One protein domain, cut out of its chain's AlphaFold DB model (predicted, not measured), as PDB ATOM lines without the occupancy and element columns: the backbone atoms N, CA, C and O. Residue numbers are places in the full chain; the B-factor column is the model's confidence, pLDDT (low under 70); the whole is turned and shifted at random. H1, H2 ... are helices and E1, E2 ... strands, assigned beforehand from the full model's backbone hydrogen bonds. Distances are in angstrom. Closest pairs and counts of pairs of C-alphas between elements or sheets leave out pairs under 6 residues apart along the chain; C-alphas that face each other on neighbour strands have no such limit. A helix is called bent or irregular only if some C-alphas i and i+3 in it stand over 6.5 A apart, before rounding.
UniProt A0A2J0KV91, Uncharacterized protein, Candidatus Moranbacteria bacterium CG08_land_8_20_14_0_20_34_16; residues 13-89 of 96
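This is residues 13 to 89 of the 96 residues of an uncharacterized protein of Candidatus Moranbacteria bacterium CG08_land_8_20_14_0_20_34_16 (UniProt A0A2J0KV91). A small four-stranded antiparallel sheet has the helix H2 over one face, at one end of the longest axis, while residues 16 to 53, mostly loops with the short helix H1, make a second half at the other end. The printed part has 77 residues, with E1, H1, E2, H2, E3 and E4 in this order along the chain; the sheet's order is E1, E2, E4, E3. The class is mixed, helices and strands, with under half of the residues, 32 of 77, in named elements. The whole is compact, with a radius of gyration of the C-alphas of 12.5 A, yet only just elongated, spanning 35 by 23 by 16 A.

E1, residues 13 to 15, is an edge strand and the antiparallel neighbour of E2, residues 54 to 57, at 165 degrees between their directions; N 56 and O 14 are 2.8 A apart, within hydrogen-bond range. H1, residues 21 to 24, is not on the sheet, with 0 pairs of C-alphas within 10 A. E2 is also the antiparallel neighbour of E4, residues 85 to 88, at 162 degrees, with N 55 and O 87 at 2.9 A. H2, residues 60 to 72, is on the sheet at a height over the sheet of 8.0 A, in two layers, a sheet with a helix on one face. It lies over E4 and only just over E3, residues 77 to 80, on which 3 of its 13 C-alphas fall, and runs along the strands, at 7 degrees to E4 on the local plane. The closest C-alphas of H2 and E3 are those of Ile 67 and Thr 78, 6.0 A apart; those of H2 and E4 are Ser 63 and Val 85, also 6.0 A. E3 and E4 form a hairpin at 171 degrees, with N 86 and O 79 at 2.8 A. E2, H2 and E3 make a split strand-helix-strand unit, two strands running the same way with E4 between them, and its crossover is right-handed. H2 has 7 of 9 O i to N i+4 pairs within hydrogen-bond range, and H1 is too short for such a pair. H1 and H2 are apart.

E1 begins at C-alpha 13, (202.359, 237.794, 291.813), and is 7.2 A long; H1 is 5.1 A and E2 10.1 A. H2, 18.5 A long, begins at C-alpha 60, (200.492, 233.074, 282.204); it is irregular, with C-alphas 61 and 64 8.0 A apart. E3 is 10.5 A long, and E4, 10.2 A, ends at C-alpha 88, (215.435, 234.510, 288.059).

The C-alphas farthest apart, of Asp 31 and Ser 72, are 35.5 A from each other. The printed part has no cut. The link from H1 to E2, residues 25 to 53, is long; the other links are tight. The mean pLDDT of the printed part is 83.4, and residue 14 and residues 16 to 20 are under 70.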
ATOM      1  N   SER A  13     203.016 238.587 290.768       77.94
ATOM      2  CA  SER A  13     202.359 237.794 291.813       77.94
ATOM      3  C   SER A  13     203.255 237.594 293.029       77.94
ATOM      4  O   SER A  13     202.736 237.496 294.136       77.94
ATOM      5  N   SER A  14     204.579 237.564 292.844       69.25
ATOM      6  CA  SER A  14     205.539 237.467 293.945       69.25
ATOM      7  C   SER A  14     206.867 238.137 293.600       69.25
ATOM      8  O   SER A  14     207.478 237.853 292.571       69.25
ATOM      9  N   ILE A  15     207.333 239.014 294.488       71.88
ATOM     10  CA  ILE A  15     208.743 239.388 294.635       71.88
ATOM     11  C   ILE A  15     209.041 239.163 296.107       71.88
ATOM     12  O   ILE A  15     208.337 239.695 296.971       71.88
ATOM     13  N   SER A  16     210.063 238.371 296.398       59.53
ATOM     14  CA  SER A  16     210.285 237.836 297.740       59.53
ATOM     15  C   SER A  16     210.772 238.805 298.818       59.53
ATOM     16  O   SER A  16     211.122 238.375 299.910       59.53
ATOM     17  N   ASP A  17     210.649 240.111 298.600       52.00
ATOM     18  CA  ASP A  17     210.585 241.081 299.699       52.00
ATOM     19  C   ASP A  17     209.202 241.108 300.386       52.00
ATOM     20  O   ASP A  17     209.057 241.647 301.479       52.00
ATOM     21  N   SER A  18     208.174 240.489 299.794       53.12
ATOM     22  CA  SER A  18     206.791 240.576 300.295       53.12
ATOM     23  C   SER A  18     206.421 239.517 301.349       53.12
ATOM     24  O   SER A  18     205.346 239.603 301.935       53.12
ATOM     25  N   ALA A  19     207.278 238.518 301.609       57.09
ATOM     26  CA  ALA A  19     206.945 237.370 302.467       57.09
ATOM     27  C   ALA A  19     208.115 236.909 303.359       57.09
ATOM     28  O   ALA A  19     208.515 235.747 303.344       57.09
ATOM     29  N   GLY A  20     208.675 237.828 304.151       67.00
ATOM     30  CA  GLY A  20     209.503 237.461 305.304       67.00
ATOM     31  C   GLY A  20     210.804 236.731 304.964       67.00
ATOM     32  O   GLY A  20     211.162 235.780 305.664       67.00
ATOM     33  N   ILE A  21     211.527 237.181 303.927       74.94
ATOM     34  CA  ILE A  21     212.814 236.598 303.508       74.94
ATOM     35  C   ILE A  21     213.779 236.401 304.680       74.94
ATOM     36  O   ILE A  21     214.452 235.381 304.733       74.94
ATOM     37  N   GLU A  22     213.770 237.314 305.658       77.94
ATOM     38  CA  GLU A  22     214.581 237.273 306.883       77.94
ATOM     39  C   GLU A  22     214.344 236.029 307.747       77.94
ATOM     40  O   GLU A  22     215.231 235.604 308.481       77.94
ATOM     41  N   LYS A  23     213.156 235.427 307.665       80.12
ATOM     42  CA  LYS A  23     212.805 234.206 308.400       80.12
ATOM     43  C   LYS A  23     212.910 232.984 307.492       80.12
ATOM     44  O   LYS A  23     213.489 231.969 307.878       80.12
ATOM     45  N   CYS A  24     212.402 233.094 306.268       83.06
ATOM     46  CA  CYS A  24     212.194 231.947 305.391       83.06
ATOM     47  C   CYS A  24     213.467 231.387 304.737       83.06
ATOM     48  O   CYS A  24     213.481 230.219 304.361       83.06
ATOM     49  N   TYR A  25     214.552 232.158 304.621       80.88
ATOM     50  CA  TYR A  25     215.723 231.731 303.841       80.88
ATOM     51  C   TYR A  25     216.484 230.505 304.388       80.88
ATOM     52  O   TYR A  25     217.087 229.768 303.609       80.88
ATOM     53  N   LYS A  26     216.446 230.258 305.707       77.50
ATOM     54  CA  LYS A  26     217.231 229.197 306.373       77.50
ATOM     55  C   LYS A  26     216.424 227.949 306.712       77.50
ATOM     56  O   LYS A  26     216.452 226.960 305.980       77.50
ATOM     57  N   GLU A  27     215.751 227.969 307.860       74.56
ATOM     58  CA  GLU A  27     215.051 226.806 308.424       74.56
ATOM     59  C   GLU A  27     213.547 227.028 308.530       74.56
ATOM     60  O   GLU A  27     212.790 226.060 308.484       74.56
ATOM     61  N   ALA A  28     213.105 228.290 308.572       78.06
ATOM     62  CA  ALA A  28     211.690 228.610 308.659       78.06
ATOM     63  C   ALA A  28     210.951 228.457 307.323       78.06
ATOM     64  O   ALA A  28     209.753 228.647 307.310       78.06
ATOM     65  N   TRP A  29     211.593 228.046 306.218       77.12
ATOM     66  CA  TRP A  29     210.898 227.768 304.944       77.12
ATOM     67  C   TRP A  29     209.768 226.728 305.064       77.12
ATOM     68  O   TRP A  29     208.935 226.629 304.173       77.12
ATOM     69  N   LYS A  30     209.753 225.927 306.140       81.31
ATOM     70  CA  LYS A  30     208.675 224.978 306.463       81.31
ATOM     71  C   LYS A  30     207.484 225.619 307.183       81.31
ATOM     72  O   LYS A  30     206.471 224.953 307.370       81.31
ATOM     73  N   ASP A  31     207.639 226.849 307.660       82.81
ATOM     74  CA  ASP A  31     206.575 227.617 308.291       82.81
ATOM     75  C   ASP A  31     205.509 227.951 307.239       82.81
ATOM     76  O   ASP A  31     205.826 228.209 306.077       82.81
ATOM     77  N   SER A  32     204.240 227.949 307.639       80.81
ATOM     78  CA  SER A  32     203.107 228.198 306.741       80.81
ATOM     79  C   SER A  32     203.137 229.596 306.124       80.81
ATOM     80  O   SER A  32     202.499 229.833 305.099       80.81
ATOM     81  N   VAL A  33     203.896 230.516 306.725       80.25
ATOM     82  CA  VAL A  33     204.111 231.871 306.207       80.25
ATOM     83  C   VAL A  33     205.109 231.930 305.044       80.25
ATOM     84  O   VAL A  33     205.177 232.947 304.356       80.25
ATOM     85  N   CYS A  34     205.890 230.870 304.815       83.81
ATOM     86  CA  CYS A  34     206.917 230.838 303.780       83.81
ATOM     87  C   CYS A  34     206.387 230.208 302.491       83.81
ATOM     88  O   CYS A  34     206.078 229.023 302.426       83.81
ATOM     89  N   ALA A  35     206.305 231.022 301.437       84.06
ATOM     90  CA  ALA A  35     205.749 230.623 300.146       84.06
ATOM     91  C   ALA A  35     206.679 229.738 299.294       84.06
ATOM     92  O   ALA A  35     206.215 229.098 298.353       84.06
ATOM     93  N   HIS A  36     207.984 229.707 299.588       85.31
ATOM     94  CA  HIS A  36     208.965 229.004 298.763       85.31
ATOM     95  C   HIS A  36     209.769 227.964 299.551       85.31
ATOM     96  O   HIS A  36     209.876 227.999 300.774       85.31
ATOM     97  N   THR A  37     210.361 227.016 298.826       86.06
ATOM     98  CA  THR A  37     211.163 225.928 299.393       86.06
ATOM     99  C   THR A  37     212.560 226.385 299.828       86.06
ATOM    100  O   THR A  37     213.024 227.486 299.507       86.06
ATOM    101  N   LYS A  38     213.263 225.508 300.559       85.19
ATOM    102  CA  LYS A  38     214.653 225.736 300.978       85.19
ATOM    103  C   LYS A  38     215.537 226.098 299.782       85.19
ATOM    104  O   LYS A  38     215.545 225.377 298.787       85.19
ATOM    105  N   TYR A  39     216.334 227.156 299.926       84.00
ATOM    106  CA  TYR A  39     217.253 227.660 298.895       84.00
ATOM    107  C   TYR A  39     216.574 228.145 297.605       84.00
ATOM    108  O   TYR A  39     217.200 228.139 296.544       84.00
ATOM    109  N   SER A  40     215.315 228.575 297.674       86.50
ATOM    110  CA  SER A  40     214.665 229.235 296.540       86.50
ATOM    111  C   SER A  40     215.382 230.536 296.146       86.50
ATOM    112  O   SER A  40     215.966 231.223 296.986       86.50
ATOM    113  N   CYS A  41     215.310 230.913 294.867       88.38
ATOM    114  CA  CYS A  41     215.963 232.112 294.306       88.38
ATOM    115  C   CYS A  41     215.339 233.384 294.875       88.38
ATOM    116  O   CYS A  41     215.998 234.399 295.094       88.38
ATOM    117  N   HIS A  42     214.049 233.263 295.152       87.75
ATOM    118  CA  HIS A  42     213.236 234.164 295.942       87.75
ATOM    119  C   HIS A  42     213.859 234.461 297.313       87.75
ATOM    120  O   HIS A  42     213.820 235.588 297.779       87.75
ATOM    121  N   TYR A  43     214.547 233.494 297.921       87.12
ATOM    122  CA  TYR A  43     215.240 233.656 299.203       87.12
ATOM    123  C   TYR A  43     216.755 233.865 299.091       87.12
ATOM    124  O   TYR A  43     217.465 233.804 300.094       87.12
ATOM    125  N   GLY A  44     217.275 234.111 297.889       84.38
ATOM    126  CA  GLY A  44     218.712 234.299 297.677       84.38
ATOM    127  C   GLY A  44     219.497 233.015 297.462       84.38
ATOM    128  O   GLY A  44     220.730 233.050 297.421       84.38
ATOM    129  N   GLY A  45     218.809 231.888 297.294       84.88
ATOM    130  CA  GLY A  45     219.458 230.621 297.013       84.88
ATOM    131  C   GLY A  45     220.206 230.036 298.201       84.88
ATOM    132  O   GLY A  45     219.899 230.302 299.357       84.88
ATOM    133  N   LYS A  46     221.219 229.221 297.896       83.44
ATOM    134  CA  LYS A  46     222.058 228.567 298.911       83.44
ATOM    135  C   LYS A  46     223.143 229.482 299.489       83.44
ATOM    136  O   LYS A  46     223.622 229.228 300.585       83.44
ATOM    137  N   THR A  47     223.601 230.466 298.719       80.94
ATOM    138  CA  THR A  47     224.862 231.170 299.004       80.94
ATOM    139  C   THR A  47     224.700 232.649 299.286       80.94
ATOM    140  O   THR A  47     225.588 233.230 299.898       80.94
ATOM    141  N   CYS A  48     223.625 233.270 298.810       83.75
ATOM    142  CA  CYS A  48     223.533 234.724 298.813       83.75
ATOM    143  C   CYS A  48     222.593 235.215 299.897       83.75
ATOM    144  O   CYS A  48     222.941 236.220 300.499       83.75
ATOM    145  N   GLU A  49     221.523 234.449 300.175       82.94
ATOM    146  CA  GLU A  49     220.607 234.571 301.320       82.94
ATOM    147  C   GLU A  49     220.033 235.999 301.523       82.94
ATOM    148  O   GLU A  49     220.567 236.996 301.052       82.94
ATOM    149  N   MET A  50     218.886 236.152 302.191       79.62
ATOM    150  CA  MET A  50     218.349 237.478 302.587       79.62
ATOM    151  C   MET A  50     218.131 238.522 301.459       79.62
ATOM    152  O   MET A  50     217.892 239.694 301.743       79.62
ATOM    153  N   LYS A  51     218.209 238.130 300.185       83.88
ATOM    154  CA  LYS A  51     217.979 238.985 299.012       83.88
ATOM    155  C   LYS A  51     217.266 238.188 297.933       83.88
ATOM    156  O   LYS A  51     217.699 237.082 297.620       83.88
ATOM    157  N   SER A  52     216.221 238.753 297.334       87.12
ATOM    158  CA  SER A  52     215.539 238.101 296.216       87.12
ATOM    159  C   SER A  52     216.326 238.252 294.913       87.12
ATOM    160  O   SER A  52     216.771 239.343 294.559       87.12
ATOM    161  N   TYR A  53     216.451 237.150 294.173       89.12
ATOM    162  CA  TYR A  53     216.981 237.108 292.803       89.12
ATOM    163  C   TYR A  53     215.947 236.539 291.828       89.12
ATOM    164  O   TYR A  53     216.302 236.097 290.732       89.12
ATOM    165  N   ALA A  54     214.677 236.519 292.236       89.75
ATOM    166  CA  ALA A  54     213.578 236.028 291.429       89.75
ATOM    167  C   ALA A  54     212.312 236.872 291.558       89.75
ATOM    168  O   ALA A  54     212.110 237.611 292.527       89.75
ATOM    169  N   VAL A  55     211.471 236.739 290.542       89.19
ATOM    170  CA  VAL A  55     210.153 237.347 290.442       89.19
ATOM    171  C   VAL A  55     209.209 236.381 289.738       89.19
ATOM    172  O   VAL A  55     209.577 235.755 288.743       89.19
ATOM    173  N   ASP A  56     207.984 236.312 290.241       89.44
ATOM    174  CA  ASP A  56     206.894 235.558 289.641       89.44
ATOM    175  C   ASP A  56     205.876 236.534 289.047       89.44
ATOM    176  O   ASP A  56     205.416 237.471 289.714       89.44
ATOM    177  N   PHE A  57     205.506 236.312 287.788       89.00
ATOM    178  CA  PHE A  57     204.456 237.057 287.099       89.00
ATOM    179  C   PHE A  57     203.161 236.246 287.078       89.00
ATOM    180  O   PHE A  57     203.113 235.142 286.538       89.00
ATOM    181  N   GLY A  58     202.081 236.819 287.602       84.19
ATOM    182  CA  GLY A  58     200.792 236.147 287.780       84.19
ATOM    183  C   GLY A  58     199.891 236.168 286.545       84.19
ATOM    184  O   GLY A  58     198.671 236.223 286.697       84.19
ATOM    185  N   ASN A  59     200.460 236.236 285.338       83.38
ATOM    186  CA  ASN A  59     199.682 236.279 284.101       83.38
ATOM    187  C   ASN A  59     200.302 235.413 283.000       83.38
ATOM    188  O   ASN A  59     201.074 235.857 282.150       83.38
ATOM    189  N   GLU A  60     199.920 234.146 283.022       84.06
ATOM    190  CA  GLU A  60     200.492 233.074 282.204       84.06
ATOM    191  C   GLU A  60     200.162 233.191 280.721       84.06
ATOM    192  O   GLU A  60     200.919 232.720 279.868       84.06
ATOM    193  N   LYS A  61     199.054 233.876 280.409       87.31
ATOM    194  CA  LYS A  61     198.667 234.226 279.039       87.31
ATOM    195  C   LYS A  61     199.798 234.960 278.313       87.31
ATOM    196  O   LYS A  61     199.940 234.816 277.104       87.31
ATOM    197  N   TYR A  62     200.622 235.701 279.055       88.00
ATOM    198  CA  TYR A  62     201.761 236.449 278.531       88.00
ATOM    199  C   TYR A  62     203.107 235.750 278.764       88.00
ATOM    200  O   TYR A  62     204.150 236.374 278.590       88.00
ATOM    201  N   SER A  63     203.125 234.462 279.123       88.88
ATOM    202  CA  SER A  63     204.356 233.722 279.443       88.88
ATOM    203  C   SER A  63     205.429 233.817 278.361       88.88
ATOM    204  O   SER A  63     206.571 234.140 278.674       88.88
ATOM    205  N   SER A  64     205.077 233.641 277.087       89.31
ATOM    206  CA  SER A  64     206.030 233.783 275.977       89.31
ATOM    207  C   SER A  64     206.633 235.191 275.878       89.31
ATOM    208  O   SER A  64     207.831 235.334 275.627       89.31
ATOM    209  N   GLU A  65     205.829 236.235 276.103       90.19
ATOM    210  CA  GLU A  65     206.276 237.635 276.082       90.19
ATOM    211  C   GLU A  65     207.199 237.926 277.274       90.19
ATOM    212  O   GLU A  65     208.302 238.447 277.095       90.19
ATOM    213  N   ILE A  66     206.783 237.509 278.474       89.38
ATOM    214  CA  ILE A  66     207.534 237.639 279.728       89.38
ATOM    215  C   ILE A  66     208.893 236.955 279.608       89.38
ATOM    216  O   ILE A  66     209.914 237.588 279.867       89.38
ATOM    217  N   ILE A  67     208.926 235.700 279.156       90.31
ATOM    218  CA  ILE A  67     210.162 234.924 278.990       90.31
ATOM    219  C   ILE A  67     211.094 235.593 277.974       90.31
ATOM    220  O   ILE A  67     212.295 235.708 278.224       90.31
ATOM    221  N   SER A  68     210.559 236.041 276.835       90.25
ATOM    222  CA  SER A  68     211.349 236.690 275.782       90.25
ATOM    223  C   SER A  68     212.004 237.981 276.281       90.25
ATOM    224  O   SER A  68     213.223 238.151 276.178       90.25
ATOM    225  N   VAL A  69     211.217 238.862 276.909       90.06
ATOM    226  CA  VAL A  69     211.723 240.122 277.467       90.06
ATOM    227  C   VAL A  69     212.702 239.853 278.610       90.06
ATOM    228  O   VAL A  69     213.789 240.430 278.617       90.06
ATOM    229  N   ALA A  70     212.381 238.944 279.531       89.88
ATOM    230  CA  ALA A  70     213.252 238.584 280.647       89.88
ATOM    231  C   ALA A  70     214.629 238.105 280.170       89.88
ATOM    232  O   ALA A  70     215.651 238.591 280.657       89.88
ATOM    233  N   LYS A  71     214.677 237.223 279.162       89.56
ATOM    234  CA  LYS A  71     215.938 236.770 278.552       89.56
ATOM    235  C   LYS A  71     216.711 237.922 277.911       89.56
ATOM    236  O   LYS A  71     217.920 238.015 278.100       89.56
ATOM    237  N   SER A  72     216.025 238.840 277.223       89.19
ATOM    238  CA  SER A  72     216.662 240.043 276.657       89.19
ATOM    239  C   SER A  72     217.239 240.985 277.726       89.19
ATOM    240  O   SER A  72     218.179 241.729 277.455       89.19
ATOM    241  N   CYS A  73     216.708 240.917 278.949       87.62
ATOM    242  CA  CYS A  73     217.173 241.660 280.118       87.62
ATOM    243  C   CYS A  73     218.217 240.898 280.955       87.62
ATOM    244  O   CYS A  73     218.627 241.400 282.000       87.62
ATOM    245  N   GLY A  74     218.656 239.711 280.523       88.00
ATOM    246  CA  GLY A  74     219.689 238.931 281.212       88.00
ATOM    247  C   GLY A  74     219.175 237.949 282.266       88.00
ATOM    248  O   GLY A  74     219.951 237.521 283.122       88.00
ATOM    249  N   ALA A  75     217.893 237.570 282.227       89.06
ATOM    250  CA  ALA A  75     217.401 236.454 283.031       89.06
ATOM    251  C   ALA A  75     218.158 235.167 282.682       89.06
ATOM    252  O   ALA A  75     218.285 234.811 281.508       89.06
ATOM    253  N   ASN A  76     218.644 234.467 283.709       88.44
ATOM    254  CA  ASN A  76     219.395 233.227 283.530       88.44
ATOM    255  C   ASN A  76     218.471 232.003 283.540       88.44
ATOM    256  O   ASN A  76     218.744 231.002 282.881       88.44
ATOM    257  N   TYR A  77     217.353 232.095 284.261       89.69
ATOM    258  CA  TYR A  77     216.337 231.058 284.283       89.69
ATOM    259  C   TYR A  77     214.942 231.667 284.177       89.69
ATOM    260  O   TYR A  77     214.639 232.707 284.761       89.69
ATOM    261  N   THR A  78     214.102 231.010 283.384       90.81
ATOM    262  CA  THR A  78     212.716 231.399 283.151       90.81
ATOM    263  C   THR A  78     211.877 230.139 282.999       90.81
ATOM    264  O   THR A  78     212.226 229.295 282.168       90.81
ATOM    265  N   ALA A  79     210.774 230.029 283.730       89.75
ATOM    266  CA  ALA A  79     209.866 228.891 283.651       89.75
ATOM    267  C   ALA A  79     208.411 229.351 283.723       89.75
ATOM    268  O   ALA A  79     208.089 230.310 284.414       89.75
ATOM    269  N   ASN A  80     207.535 228.664 282.998       89.38
ATOM    270  CA  ASN A  80     206.102 228.754 283.233       89.38
ATOM    271  C   ASN A  80     205.725 227.601 284.171       89.38
ATOM    272  O   ASN A  80     205.846 226.441 283.776       89.38
ATOM    273  N   GLU A  81     205.332 227.924 285.401       84.94
ATOM    274  CA  GLU A  81     205.027 226.952 286.457       84.94
ATOM    275  C   GLU A  81     203.530 226.591 286.515       84.94
ATOM    276  O   GLU A  81     203.092 225.878 287.415       84.94
ATOM    277  N   GLY A  82     202.734 227.035 285.534       83.06
ATOM    278  CA  GLY A  82     201.341 226.614 285.348       83.06
ATOM    279  C   GLY A  82     200.313 227.345 286.215       83.06
ATOM    280  O   GLY A  82     199.117 227.201 285.977       83.06
ATOM    281  N   ASN A  83     200.756 228.156 287.179       85.44
ATOM    282  CA  ASN A  83     199.955 229.238 287.766       85.44
ATOM    283  C   ASN A  83     200.651 230.620 287.747       85.44
ATOM    284  O   ASN A  83     200.042 231.623 288.132       85.44
ATOM    285  N   HIS A  84     201.921 230.689 287.344       89.06
ATOM    286  CA  HIS A  84     202.705 231.916 287.211       89.06
ATOM    287  C   HIS A  84     203.943 231.679 286.337       89.06
ATOM    288  O   HIS A  84     204.326 230.547 286.035       89.06
ATOM    289  N   VAL A  85     204.599 232.769 285.942       90.50
ATOM    290  CA  VAL A  85     205.854 232.737 285.185       90.50
ATOM    291  C   VAL A  85     206.991 233.154 286.099       90.50
ATOM    292  O   VAL A  85     207.083 234.322 286.476       90.50
ATOM    293  N   HIS A  86     207.853 232.205 286.433       91.44
ATOM    294  CA  HIS A  86     209.040 232.411 287.241       91.44
ATOM    295  C   HIS A  86     210.189 232.958 286.397       91.44
ATOM    296  O   HIS A  86     210.510 232.427 285.328       91.44
ATOM    297  N   VAL A  87     210.851 233.994 286.898       91.56
ATOM    298  CA  VAL A  87     212.043 234.593 286.295       91.56
ATOM    299  C   VAL A  87     213.096 234.790 287.374       91.56
ATOM    300  O   VAL A  87     212.823 235.418 288.393       91.56
ATOM    301  N   SER A  88     214.318 234.315 287.136       90.44
ATOM    302  CA  SER A  88     215.435 234.510 288.059       90.44
ATOM    303  C   SER A  88     216.758 234.831 287.372       90.44
ATOM    304  O   SER A  88     217.001 234.533 286.195       90.44
ATOM    305  N   ILE A  89     217.620 235.496 288.138       88.50
ATOM    306  CA  ILE A  89     218.965 235.900 287.729       88.50
ATOM    307  C   ILE A  89     220.036 235.130 288.514       88.50
ATOM    308  O   ILE A  89     219.780 234.544 289.566       88.50
TER     309      ILE A  89